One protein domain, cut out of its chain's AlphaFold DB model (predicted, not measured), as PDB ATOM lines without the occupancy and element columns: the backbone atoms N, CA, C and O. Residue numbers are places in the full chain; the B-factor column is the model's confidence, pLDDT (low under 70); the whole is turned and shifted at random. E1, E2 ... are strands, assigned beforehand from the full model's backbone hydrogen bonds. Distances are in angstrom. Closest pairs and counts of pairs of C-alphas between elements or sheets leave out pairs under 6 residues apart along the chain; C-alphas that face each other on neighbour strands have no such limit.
ATOM      1  N   GLY A  35      64.400 116.013 270.128       40.59
ATOM      2  CA  GLY A  35      62.991 116.074 270.601       40.59
ATOM      3  C   GLY A  35      61.825 116.119 269.577       40.59
ATOM      4  O   GLY A  35      62.000 116.456 268.414       40.59
ATOM      5  N   SER A  36      60.575 115.796 269.955       49.66
ATOM      6  CA  SER A  36      60.075 115.264 271.248       49.66
ATOM      7  C   SER A  36      58.602 114.793 271.182       49.66
ATOM      8  O   SER A  36      57.757 115.588 270.805       49.66
ATOM      9  N   GLY A  37      58.252 113.573 271.643       50.88
ATOM     10  CA  GLY A  37      56.889 113.261 272.157       50.88
ATOM     11  C   GLY A  37      56.140 112.004 271.643       50.88
ATOM     12  O   GLY A  37      55.998 111.790 270.434       50.88
ATOM     13  N   GLY A  38      55.568 111.218 272.568       51.50
ATOM     14  CA  GLY A  38      54.637 110.117 272.263       51.50
ATOM     15  C   GLY A  38      54.090 109.341 273.480       51.50
ATOM     16  O   GLY A  38      54.887 108.914 274.309       51.50
ATOM     17  N   ALA A  39      52.764 109.151 273.576       52.06
ATOM     18  CA  ALA A  39      52.017 108.291 274.509       52.06
ATOM     19  C   ALA A  39      50.512 108.228 274.138       52.06
ATOM     20  O   ALA A  39      49.874 109.271 273.963       52.06
ATOM     21  N   ASP A  40      49.950 107.017 274.033       47.53
ATOM     22  CA  ASP A  40      48.554 106.740 273.632       47.53
ATOM     23  C   ASP A  40      47.621 106.617 274.850       47.53
ATOM     24  O   ASP A  40      48.087 106.385 275.964       47.53
ATOM     25  N   GLY A  41      46.306 106.750 274.646       49.16
ATOM     26  CA  GLY A  41      45.298 106.603 275.708       49.16
ATOM     27  C   GLY A  41      45.415 107.607 276.869       49.16
ATOM     28  O   GLY A  41      44.891 107.338 277.947       49.16
ATOM     29  N   GLY A  42      46.119 108.730 276.662       43.84
ATOM     30  CA  GLY A  42      46.525 109.693 277.690       43.84
ATOM     31  C   GLY A  42      46.181 111.153 277.364       43.84
ATOM     32  O   GLY A  42      45.279 111.716 277.975       43.84
ATOM     33  N   SER A  43      46.865 111.856 276.455       46.06
ATOM     34  CA  SER A  43      47.917 111.444 275.505       46.06
ATOM     35  C   SER A  43      48.974 112.555 275.348       46.06
ATOM     36  O   SER A  43      48.708 113.710 275.673       46.06
ATOM     37  N   ILE A  44      50.150 112.241 274.791       48.62
ATOM     38  CA  ILE A  44      51.191 113.226 274.413       48.62
ATOM     39  C   ILE A  44      51.746 112.823 273.047       48.62
ATOM     40  O   ILE A  44      52.120 111.671 272.915       48.62
ATOM     41  N   TRP A  45      51.899 113.704 272.051       57.84
ATOM     42  CA  TRP A  45      52.636 113.347 270.820       57.84
ATOM     43  C   TRP A  45      53.435 114.512 270.226       57.84
ATOM     44  O   TRP A  45      53.088 115.678 270.397       57.84
ATOM     45  N   ALA A  46      54.523 114.161 269.537       62.12
ATOM     46  CA  ALA A  46      55.478 115.094 268.951       62.12
ATOM     47  C   ALA A  46      54.899 115.962 267.849       62.12
ATOM     48  O   ALA A  46      54.038 115.520 267.102       62.12
ATOM     49  N   GLY A  47      55.433 117.173 267.690       68.38
ATOM     50  CA  GLY A  47      55.243 117.959 266.472       68.38
ATOM     51  C   GLY A  47      53.808 118.405 266.166       68.38
ATOM     52  O   GLY A  47      53.619 119.105 265.175       68.38
ATOM     53  N   VAL A  48      52.821 118.069 267.005       77.75
ATOM     54  CA  VAL A  48      51.514 118.727 267.011       77.75
ATOM     55  C   VAL A  48      51.736 120.163 267.463       77.75
ATOM     56  O   VAL A  48      52.242 120.420 268.555       77.75
ATOM     57  N   GLN A  49      51.374 121.096 266.599       79.56
ATOM     58  CA  GLN A  49      51.578 122.519 266.793       79.56
ATOM     59  C   GLN A  49      50.302 123.162 267.334       79.56
ATOM     60  O   GLN A  49      49.193 122.777 266.966       79.56
ATOM     61  N   THR A  50      50.458 124.156 268.203       76.81
ATOM     62  CA  THR A  50      49.354 124.841 268.909       76.81
ATOM     63  C   THR A  50      49.236 126.324 268.542       76.81
ATOM     64  O   THR A  50      48.358 127.038 269.032       76.81
ATOM     65  N   SER A  51      50.137 126.780 267.672       73.06
ATOM     66  CA  SER A  51      50.144 128.082 267.015       73.06
ATOM     67  C   SER A  51      49.082 128.157 265.908       73.06
ATOM     68  O   SER A  51      48.423 127.163 265.592       73.06
ATOM     69  N   SER A  52      48.920 129.318 265.272       74.19
ATOM     70  CA  SER A  52      48.104 129.400 264.054       74.19
ATOM     71  C   SER A  52      48.763 128.585 262.930       74.19
ATOM     72  O   SER A  52      49.972 128.752 262.715       74.19
ATOM     73  N   PRO A  53      48.004 127.723 262.222       70.94
ATOM     74  CA  PRO A  53      48.539 126.864 261.172       70.94
ATOM     75  C   PRO A  53      49.083 127.670 259.985       70.94
ATOM     76  O   PRO A  53      48.671 128.815 259.782       70.94
ATOM     77  N   PRO A  54      49.957 127.065 259.160       68.12
ATOM     78  CA  PRO A  54      50.390 127.648 257.910       68.12
ATOM     79  C   PRO A  54      49.220 128.035 257.017       68.12
ATOM     80  O   PRO A  54      48.319 127.227 256.764       68.12
ATOM     81  N   ASN A  55      49.310 129.246 256.474       66.25
ATOM     82  CA  ASN A  55      48.549 129.647 255.298       66.25
ATOM     83  C   ASN A  55      49.123 128.934 254.051       66.25
ATOM     84  O   ASN A  55      50.079 128.161 254.145       66.25
ATOM     85  N   GLY A  56      48.576 129.206 252.861       56.97
ATOM     86  CA  GLY A  56      48.950 128.533 251.599       56.97
ATOM     87  C   GLY A  56      50.429 128.616 251.167       56.97
ATOM     88  O   GLY A  56      50.793 128.027 250.157       56.97
ATOM     89  N   SER A  57      51.283 129.317 251.917       57.12
ATOM     90  CA  SER A  57      52.744 129.346 251.768       57.12
ATOM     91  C   SER A  57      53.475 128.147 252.397       57.12
ATOM     92  O   SER A  57      54.665 127.965 252.140       57.12
ATOM     93  N   GLY A  58      52.817 127.360 253.259       63.81
ATOM     94  CA  GLY A  58      53.471 126.299 254.043       63.81
ATOM     95  C   GLY A  58      54.379 126.815 255.172       63.81
ATOM     96  O   GLY A  58      55.124 126.032 255.762       63.81
ATOM     97  N   VAL A  59      54.306 128.118 255.470       70.00
ATOM     98  CA  VAL A  59      55.005 128.800 256.568       70.00
ATOM     99  C   VAL A  59      54.025 129.038 257.717       70.00
ATOM    100  O   VAL A  59      52.960 129.614 257.490       70.00
ATOM    101  N   ASP A  60      54.357 128.590 258.930       73.88
ATOM    102  CA  ASP A  60      53.529 128.809 260.122       73.88
ATOM    103  C   ASP A  60      53.643 130.232 260.693       73.88
ATOM    104  O   ASP A  60      54.436 131.063 260.248       73.88
ATOM    105  N   SER A  61      52.823 130.528 261.703       72.25
ATOM    106  CA  SER A  61      52.794 131.840 262.369       72.25
ATOM    107  C   SER A  61      54.075 132.218 263.128       72.25
ATOM    108  O   SER A  61      54.196 133.358 263.568       72.25
ATOM    109  N   SER A  62      55.042 131.306 263.260       74.88
ATOM    110  CA  SER A  62      56.382 131.569 263.802       74.88
ATOM    111  C   SER A  62      57.462 131.625 262.712       74.88
ATOM    112  O   SER A  62      58.647 131.723 263.027       74.88
ATOM    113  N   GLY A  63      57.068 131.589 261.436       74.44
ATOM    114  CA  GLY A  63      57.964 131.695 260.288       74.44
ATOM    115  C   GLY A  63      58.615 130.378 259.856       74.44
ATOM    116  O   GLY A  63      59.399 130.391 258.908       74.44
ATOM    117  N   TYR A  64      58.303 129.241 260.490       82.19
ATOM    118  CA  TYR A  64      58.888 127.961 260.086       82.19
ATOM    119  C   TYR A  64      58.163 127.384 258.873       82.19
ATOM    120  O   TYR A  64      56.933 127.305 258.838       82.19
ATOM    121  N   ARG A  65      58.937 126.927 257.886       86.50
ATOM    122  CA  ARG A  65      58.431 126.216 256.710       86.50
ATOM    123  C   ARG A  65      58.552 124.710 256.916       86.50
ATOM    124  O   ARG A  65      59.612 124.211 257.287       86.50
ATOM    125  N   TRP A  66      57.477 123.990 256.617       86.38
ATOM    126  CA  TRP A  66      57.403 122.537 256.771       86.38
ATOM    127  C   TRP A  66      57.358 121.850 255.404       86.38
ATOM    128  O   TRP A  66      56.507 122.171 254.575       86.38
ATOM    129  N   VAL A  67      58.273 120.907 255.162       87.31
ATOM    130  CA  VAL A  67      58.401 120.182 253.883       87.31
ATOM    131  C   VAL A  67      58.549 118.679 254.159       87.31
ATOM    132  O   VAL A  67      59.270 118.324 255.090       87.31
ATOM    133  N   PRO A  68      57.884 117.774 253.415       88.38
ATOM    134  CA  PRO A  68      58.121 116.335 253.543       88.38
ATOM    135  C   PRO A  68      59.594 116.008 253.282       88.38
ATOM    136  O   PRO A  68      60.140 116.433 252.264       88.38
ATOM    137  N   ALA A  69      60.232 115.261 254.184       86.69
ATOM    138  CA  ALA A  69      61.670 115.035 254.102       86.69
ATOM    139  C   ALA A  69      62.056 114.190 252.881       86.69
ATOM    140  O   ALA A  69      61.402 113.186 252.568       86.69
ATOM    141  N   THR A  70      63.154 114.581 252.233       84.81
ATOM    142  CA  THR A  70      63.763 113.838 251.123       84.81
ATOM    143  C   THR A  70      65.150 113.360 251.538       84.81
ATOM    144  O   THR A  70      66.065 114.165 251.684       84.81
ATOM    145  N   ILE A  71      65.323 112.050 251.733       81.31
ATOM    146  CA  ILE A  71      66.609 111.468 252.148       81.31
ATOM    147  C   ILE A  71      67.241 110.733 250.968       81.31
ATOM    148  O   ILE A  71      66.579 109.956 250.281       81.31
ATOM    149  N   TYR A  72      68.528 110.986 250.742       78.56
ATOM    150  CA  TYR A  72      69.322 110.335 249.707       78.56
ATOM    151  C   TYR A  72      70.220 109.257 250.319       78.56
ATOM    152  O   TYR A  72      71.025 109.548 251.202       78.56
ATOM    153  N   ASP A  73      70.103 108.034 249.812       75.25
ATOM    154  CA  ASP A  73      70.984 106.906 250.117       75.25
ATOM    155  C   ASP A  73      71.695 106.469 248.824       75.25
ATOM    156  O   ASP A  73      71.081 106.410 247.759       75.25
ATOM    157  N   SER A  74      72.994 106.167 248.882       72.69
ATOM    158  CA  SER A  74      73.786 105.844 247.684       72.69
ATOM    159  C   SER A  74      73.462 104.481 247.053       72.69
ATOM    160  O   SER A  74      73.806 104.266 245.891       72.69
ATOM    161  N   GLY A  75      72.803 103.573 247.779       70.00
ATOM    162  CA  GLY A  75      72.351 102.269 247.289       70.00
ATOM    163  C   GLY A  75      70.883 102.227 246.846       70.00
ATOM    164  O   GLY A  75      70.518 101.341 246.075       70.00
ATOM    165  N   ILE A  76      70.047 103.165 247.309       67.38
ATOM    166  CA  ILE A  76      68.588 103.184 247.052       67.38
ATOM    167  C   ILE A  76      68.154 104.411 246.222       67.38
ATOM    168  O   ILE A  76      67.144 104.370 245.522       67.38
ATOM    169  N   GLY A  77      68.936 105.491 246.242       75.31
ATOM    170  CA  GLY A  77      68.616 106.769 245.611       75.31
ATOM    171  C   GLY A  77      67.832 107.708 246.533       75.31
ATOM    172  O   GLY A  77      67.923 107.641 247.760       75.31
ATOM    173  N   SER A  78      67.075 108.628 245.933       78.06
ATOM    174  CA  SER A  78      66.262 109.604 246.666       78.06
ATOM    175  C   SER A  78      64.934 108.994 247.118       78.06
ATOM    176  O   SER A  78      64.175 108.482 246.294       78.06
ATOM    177  N   THR A  79      64.639 109.078 248.416       78.75
ATOM    178  CA  THR A  79      63.420 108.547 249.039       78.75
ATOM    179  C   THR A  79      62.618 109.669 249.696       78.75
ATOM    180  O   THR A  79      63.147 110.445 250.492       78.75
ATOM    181  N   THR A  80      61.320 109.724 249.398       80.81
ATOM    182  CA  THR A  80      60.346 110.655 249.991       80.81
ATOM    183  C   THR A  80      59.238 109.889 250.715       80.81
ATOM    184  O   THR A  80      59.127 108.669 250.593       80.81
ATOM    185  N   GLY A  81      58.409 110.588 251.499       80.00
ATOM    186  CA  GLY A  81      57.282 109.958 252.204       80.00
ATOM    187  C   GLY A  81      57.720 108.970 253.289       80.00
ATOM    188  O   GLY A  81      57.045 107.973 253.536       80.00
ATOM    189  N   ILE A  82      58.871 109.230 253.913       85.31
ATOM    190  CA  ILE A  82      59.491 108.361 254.915       85.31
ATOM    191  C   ILE A  82      58.598 108.297 256.155       85.31
ATOM    192  O   ILE A  82      58.273 109.324 256.753       85.31
ATOM    193  N   THR A  83      58.223 107.080 256.553       87.62
ATOM    194  CA  THR A  83      57.337 106.841 257.699       87.62
ATOM    195  C   THR A  83      57.963 105.912 258.733       87.62
ATOM    196  O   THR A  83      58.834 105.102 258.415       87.62
ATOM    197  N   LYS A  84      57.483 105.999 259.975       83.19
ATOM    198  CA  LYS A  84      57.726 104.991 261.018       83.19
ATOM    199  C   LYS A  84      56.448 104.700 261.798       83.19
ATOM    200  O   LYS A  84      55.522 105.511 261.822       83.19
ATOM    201  N   LEU A  85      56.424 103.558 262.476       80.88
ATOM    202  CA  LEU A  85      55.372 103.175 263.413       80.88
ATOM    203  C   LEU A  85      55.992 103.023 264.807       80.88
ATOM    204  O   LEU A  85      57.017 102.359 264.946       80.88
ATOM    205  N   VAL A  86      55.388 103.634 265.827       76.62
ATOM    206  CA  VAL A  86      55.780 103.456 267.234       76.62
ATOM    207  C   VAL A  86      54.518 103.125 268.025       76.62
ATOM    208  O   VAL A  86      53.640 103.972 268.190       76.62
ATOM    209  N   GLY A  87      54.396 101.870 268.461       78.50
ATOM    210  CA  GLY A  87      53.138 101.347 268.994       78.50
ATOM    211  C   GLY A  87      52.024 101.395 267.939       78.50
ATOM    212  O   GLY A  87      52.189 100.890 266.831       78.50
ATOM    213  N   SER A  88      50.905 102.027 268.285       75.62
ATOM    214  CA  SER A  88      49.758 102.291 267.406       75.62
ATOM    215  C   SER A  88      49.963 103.478 266.451       75.62
ATOM    216  O   SER A  88      49.252 103.586 265.450       75.62
ATOM    217  N   VAL A  89      50.912 104.382 266.731       76.19
ATOM    218  CA  VAL A  89      50.987 105.692 266.067       76.19
ATOM    219  C   VAL A  89      51.968 105.695 264.903       76.19
ATOM    220  O   VAL A  89      53.157 105.393 265.037       76.19
ATOM    221  N   ARG A  90      51.447 106.075 263.731       84.44
ATOM    222  CA  ARG A  90      52.217 106.299 262.505       84.44
ATOM    223  C   ARG A  90      52.718 107.738 262.458       84.44
ATOM    224  O   ARG A  90      51.951 108.665 262.714       84.44
ATOM    225  N   TYR A  91      53.976 107.900 262.069       86.31
ATOM    226  CA  TYR A  91      54.631 109.187 261.882       86.31
ATOM    227  C   TYR A  91      55.215 109.312 260.480       86.31
ATOM    228  O   TYR A  91      55.655 108.318 259.904       86.31
ATOM    229  N   ASP A  92      55.317 110.552 260.027       87.81
ATOM    230  CA  ASP A  92      55.980 110.996 258.808       87.81
ATOM    231  C   ASP A  92      57.197 111.857 259.162       87.81
ATOM    232  O   ASP A  92      57.175 112.596 260.152       87.81
ATOM    233  N   LEU A  93      58.257 111.777 258.361       86.88
ATOM    234  CA  LEU A  93      59.436 112.624 258.515       86.88
ATOM    235  C   LEU A  93      59.268 113.934 257.731       86.88
ATOM    236  O   LEU A  93      59.020 113.916 256.523       86.88
ATOM    237  N   TYR A  94      59.442 115.063 258.414       86.50
ATOM    238  CA  TYR A  94      59.434 116.405 257.833       86.50
ATOM    239  C   TYR A  94      60.758 117.119 258.086       86.50
ATOM    240  O   TYR A  94      61.362 116.982 259.147       86.50
ATOM    241  N   GLU A  95      61.162 117.945 257.133       87.00
ATOM    242  CA  GLU A  95      62.136 119.005 257.343       87.00
ATOM    243  C   GLU A  95      61.403 120.240 257.883       87.00
ATOM    244  O   GLU A  95      60.450 120.740 257.268       87.00
ATOM    245  N   ARG A  96      61.855 120.746 259.033       86.75
ATOM    246  CA  ARG A  96      61.450 122.042 259.579       86.75
ATOM    247  C   ARG A  96      62.549 123.053 259.275       86.75
ATOM    248  O   ARG A  96      63.614 123.017 259.890       86.75
ATOM    249  N   HIS A  97      62.269 123.948 258.336       86.38
ATOM    250  CA  HIS A  97      63.151 125.040 257.930       86.38
ATOM    251  C   HIS A  97      62.811 126.297 258.739       86.38
ATOM    252  O   HIS A  97      61.645 126.685 258.828       86.38
ATOM    253  N   ALA A  98      63.816 126.905 259.353       85.50
ATOM    254  CA  ALA A  98      63.716 128.086 260.198       85.50
ATOM    255  C   ALA A  98      63.934 129.387 259.394       85.50
ATOM    256  O   ALA A  98      64.602 129.357 258.358       85.50
ATOM    257  N   PRO A  99      63.415 130.544 259.860       81.00
ATOM    258  CA  PRO A  99      63.604 131.835 259.186       81.00
ATOM    259  C   PRO A  99      65.066 132.265 258.995       81.00
ATOM    260  O   PRO A  99      65.362 133.042 258.091       81.00
ATOM    261  N   ASP A 100      65.969 131.780 259.848       87.75
ATOM    262  CA  ASP A 100      67.411 132.056 259.832       87.75
ATOM    263  C   ASP A 100      68.212 131.124 258.898       87.75
ATOM    264  O   ASP A 100      69.432 131.250 258.794       87.75
ATOM    265  N   GLY A 101      67.537 130.203 258.201       86.19
ATOM    266  CA  GLY A 101      68.152 129.209 257.322       86.19
ATOM    267  C   GLY A 101      68.530 127.891 258.008       86.19
ATOM    268  O   GLY A 101      69.020 126.986 257.331       86.19
ATOM    269  N   GLY A 102      68.288 127.737 259.314       87.38
ATOM    270  CA  GLY A 102      68.444 126.453 259.998       87.38
ATOM    271  C   GLY A 102      67.455 125.396 259.486       87.38
ATOM    272  O   GLY A 102      66.308 125.703 259.171       87.38
ATOM    273  N   MET A 103      67.867 124.128 259.439       85.31
ATOM    274  CA  MET A 103      66.994 122.998 259.094       85.31
ATOM    275  C   MET A 103      67.152 121.884 260.128       85.31
ATOM    276  O   MET A 103      68.261 121.587 260.570       85.31
ATOM    277  N   THR A 104      66.039 121.267 260.525       85.00
ATOM    278  CA  THR A 104      66.037 120.082 261.392       85.00
ATOM    279  C   THR A 104      64.991 119.061 260.945       85.00
ATOM    280  O   THR A 104      63.947 119.421 260.399       85.00
ATOM    281  N   LEU A 105      65.267 117.777 261.180       83.62
ATOM    282  CA  LEU A 105      64.369 116.671 260.858       83.62
ATOM    283  C   LEU A 105      63.439 116.370 262.041       83.62
ATOM    284  O   LEU A 105      63.888 116.077 263.147       83.62
ATOM    285  N   VAL A 106      62.130 116.400 261.794       84.50
ATOM    286  CA  VAL A 106      61.086 116.245 262.812       84.50
ATOM    287  C   VAL A 106      60.126 115.127 262.414       84.50
ATOM    288  O   VAL A 106      59.611 115.090 261.299       84.50
ATOM    289  N   TRP A 107      59.843 114.223 263.352       84.50
ATOM    290  CA  TRP A 107      58.824 113.189 263.178       84.50
ATOM    291  C   TRP A 107      57.451 113.710 263.603       84.50
ATOM    292  O   TRP A 107      57.232 113.995 264.781       84.50
ATOM    293  N   ILE A 108      56.521 113.780 262.654       86.12
ATOM    294  CA  ILE A 108      55.156 114.282 262.835       86.12
ATOM    295  C   ILE A 108      54.179 113.097 262.839       86.12
ATOM    296  O   ILE A 108      54.184 112.323 261.883       86.12
ATOM    297  N   PRO A 109      53.354 112.897 263.880       86.81
ATOM    298  CA  PRO A 109      52.345 111.845 263.915       86.81
ATOM    299  C   PRO A 109      51.225 112.137 262.909       86.81
ATOM    300  O   PRO A 109      51.004 113.283 262.522       86.81
ATOM    301  N   ARG A 110      50.450 111.110 262.551       86.38
ATOM    302  CA  ARG A 110      49.193 111.248 261.795       86.38
ATOM    303  C   ARG A 110      47.963 111.128 262.720       86.38
ATOM    304  O   ARG A 110      47.322 110.076 262.711       86.38
ATOM    305  N   PRO A 111      47.636 112.144 263.543       87.69
ATOM    306  CA  PRO A 111      46.442 112.119 264.380       87.69
ATOM    307  C   PRO A 111      45.169 112.239 263.537       87.69
ATOM    308  O   PRO A 111      45.159 112.862 262.474       87.69
TER     309      PRO A 111
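Overview. This is residues 35 to 111 of the 282 residues of an uncharacterized protein of Actinobacteria bacterium (UniProt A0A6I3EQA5). With little regular structure, this is a strongly twisted antiparallel sheet along E5, with hairpin E2 and E3 set off from it and a long stretch, residues 35 to 64, without named elements. The printed part has 77 residues, 30 in six named strands, E1 to E6: all strand. It is only just compact, close to loose, radius of gyration of the C-alphas 13.8 A, spans 40 by 32 by 22 A.

Along the chain. E1 is residues 65 to 68, C-alpha 65 at (58.431, 126.216, 256.710); E2 71 to 73, E3 77 to 79, E4 83 to 86, E5 89 to 97, 24.3 A, E6 103 to 109, 19.0 A, C-alpha 109 at (52.345, 111.845, 263.915).

Arrangement. E5 has E1 and E4 on one side, E6 on the other side. E4, E5 and E6 form a meander, each the antiparallel neighbour of the one before. N 84 and O 91, 3.0 A, and N 94 and O 106, 2.9 A, are within hydrogen-bond range.

Size, cuts and confidence. The printed part has no cut. pLDDT is under 70 at residues 35 to 47, 54 to 58 and 76.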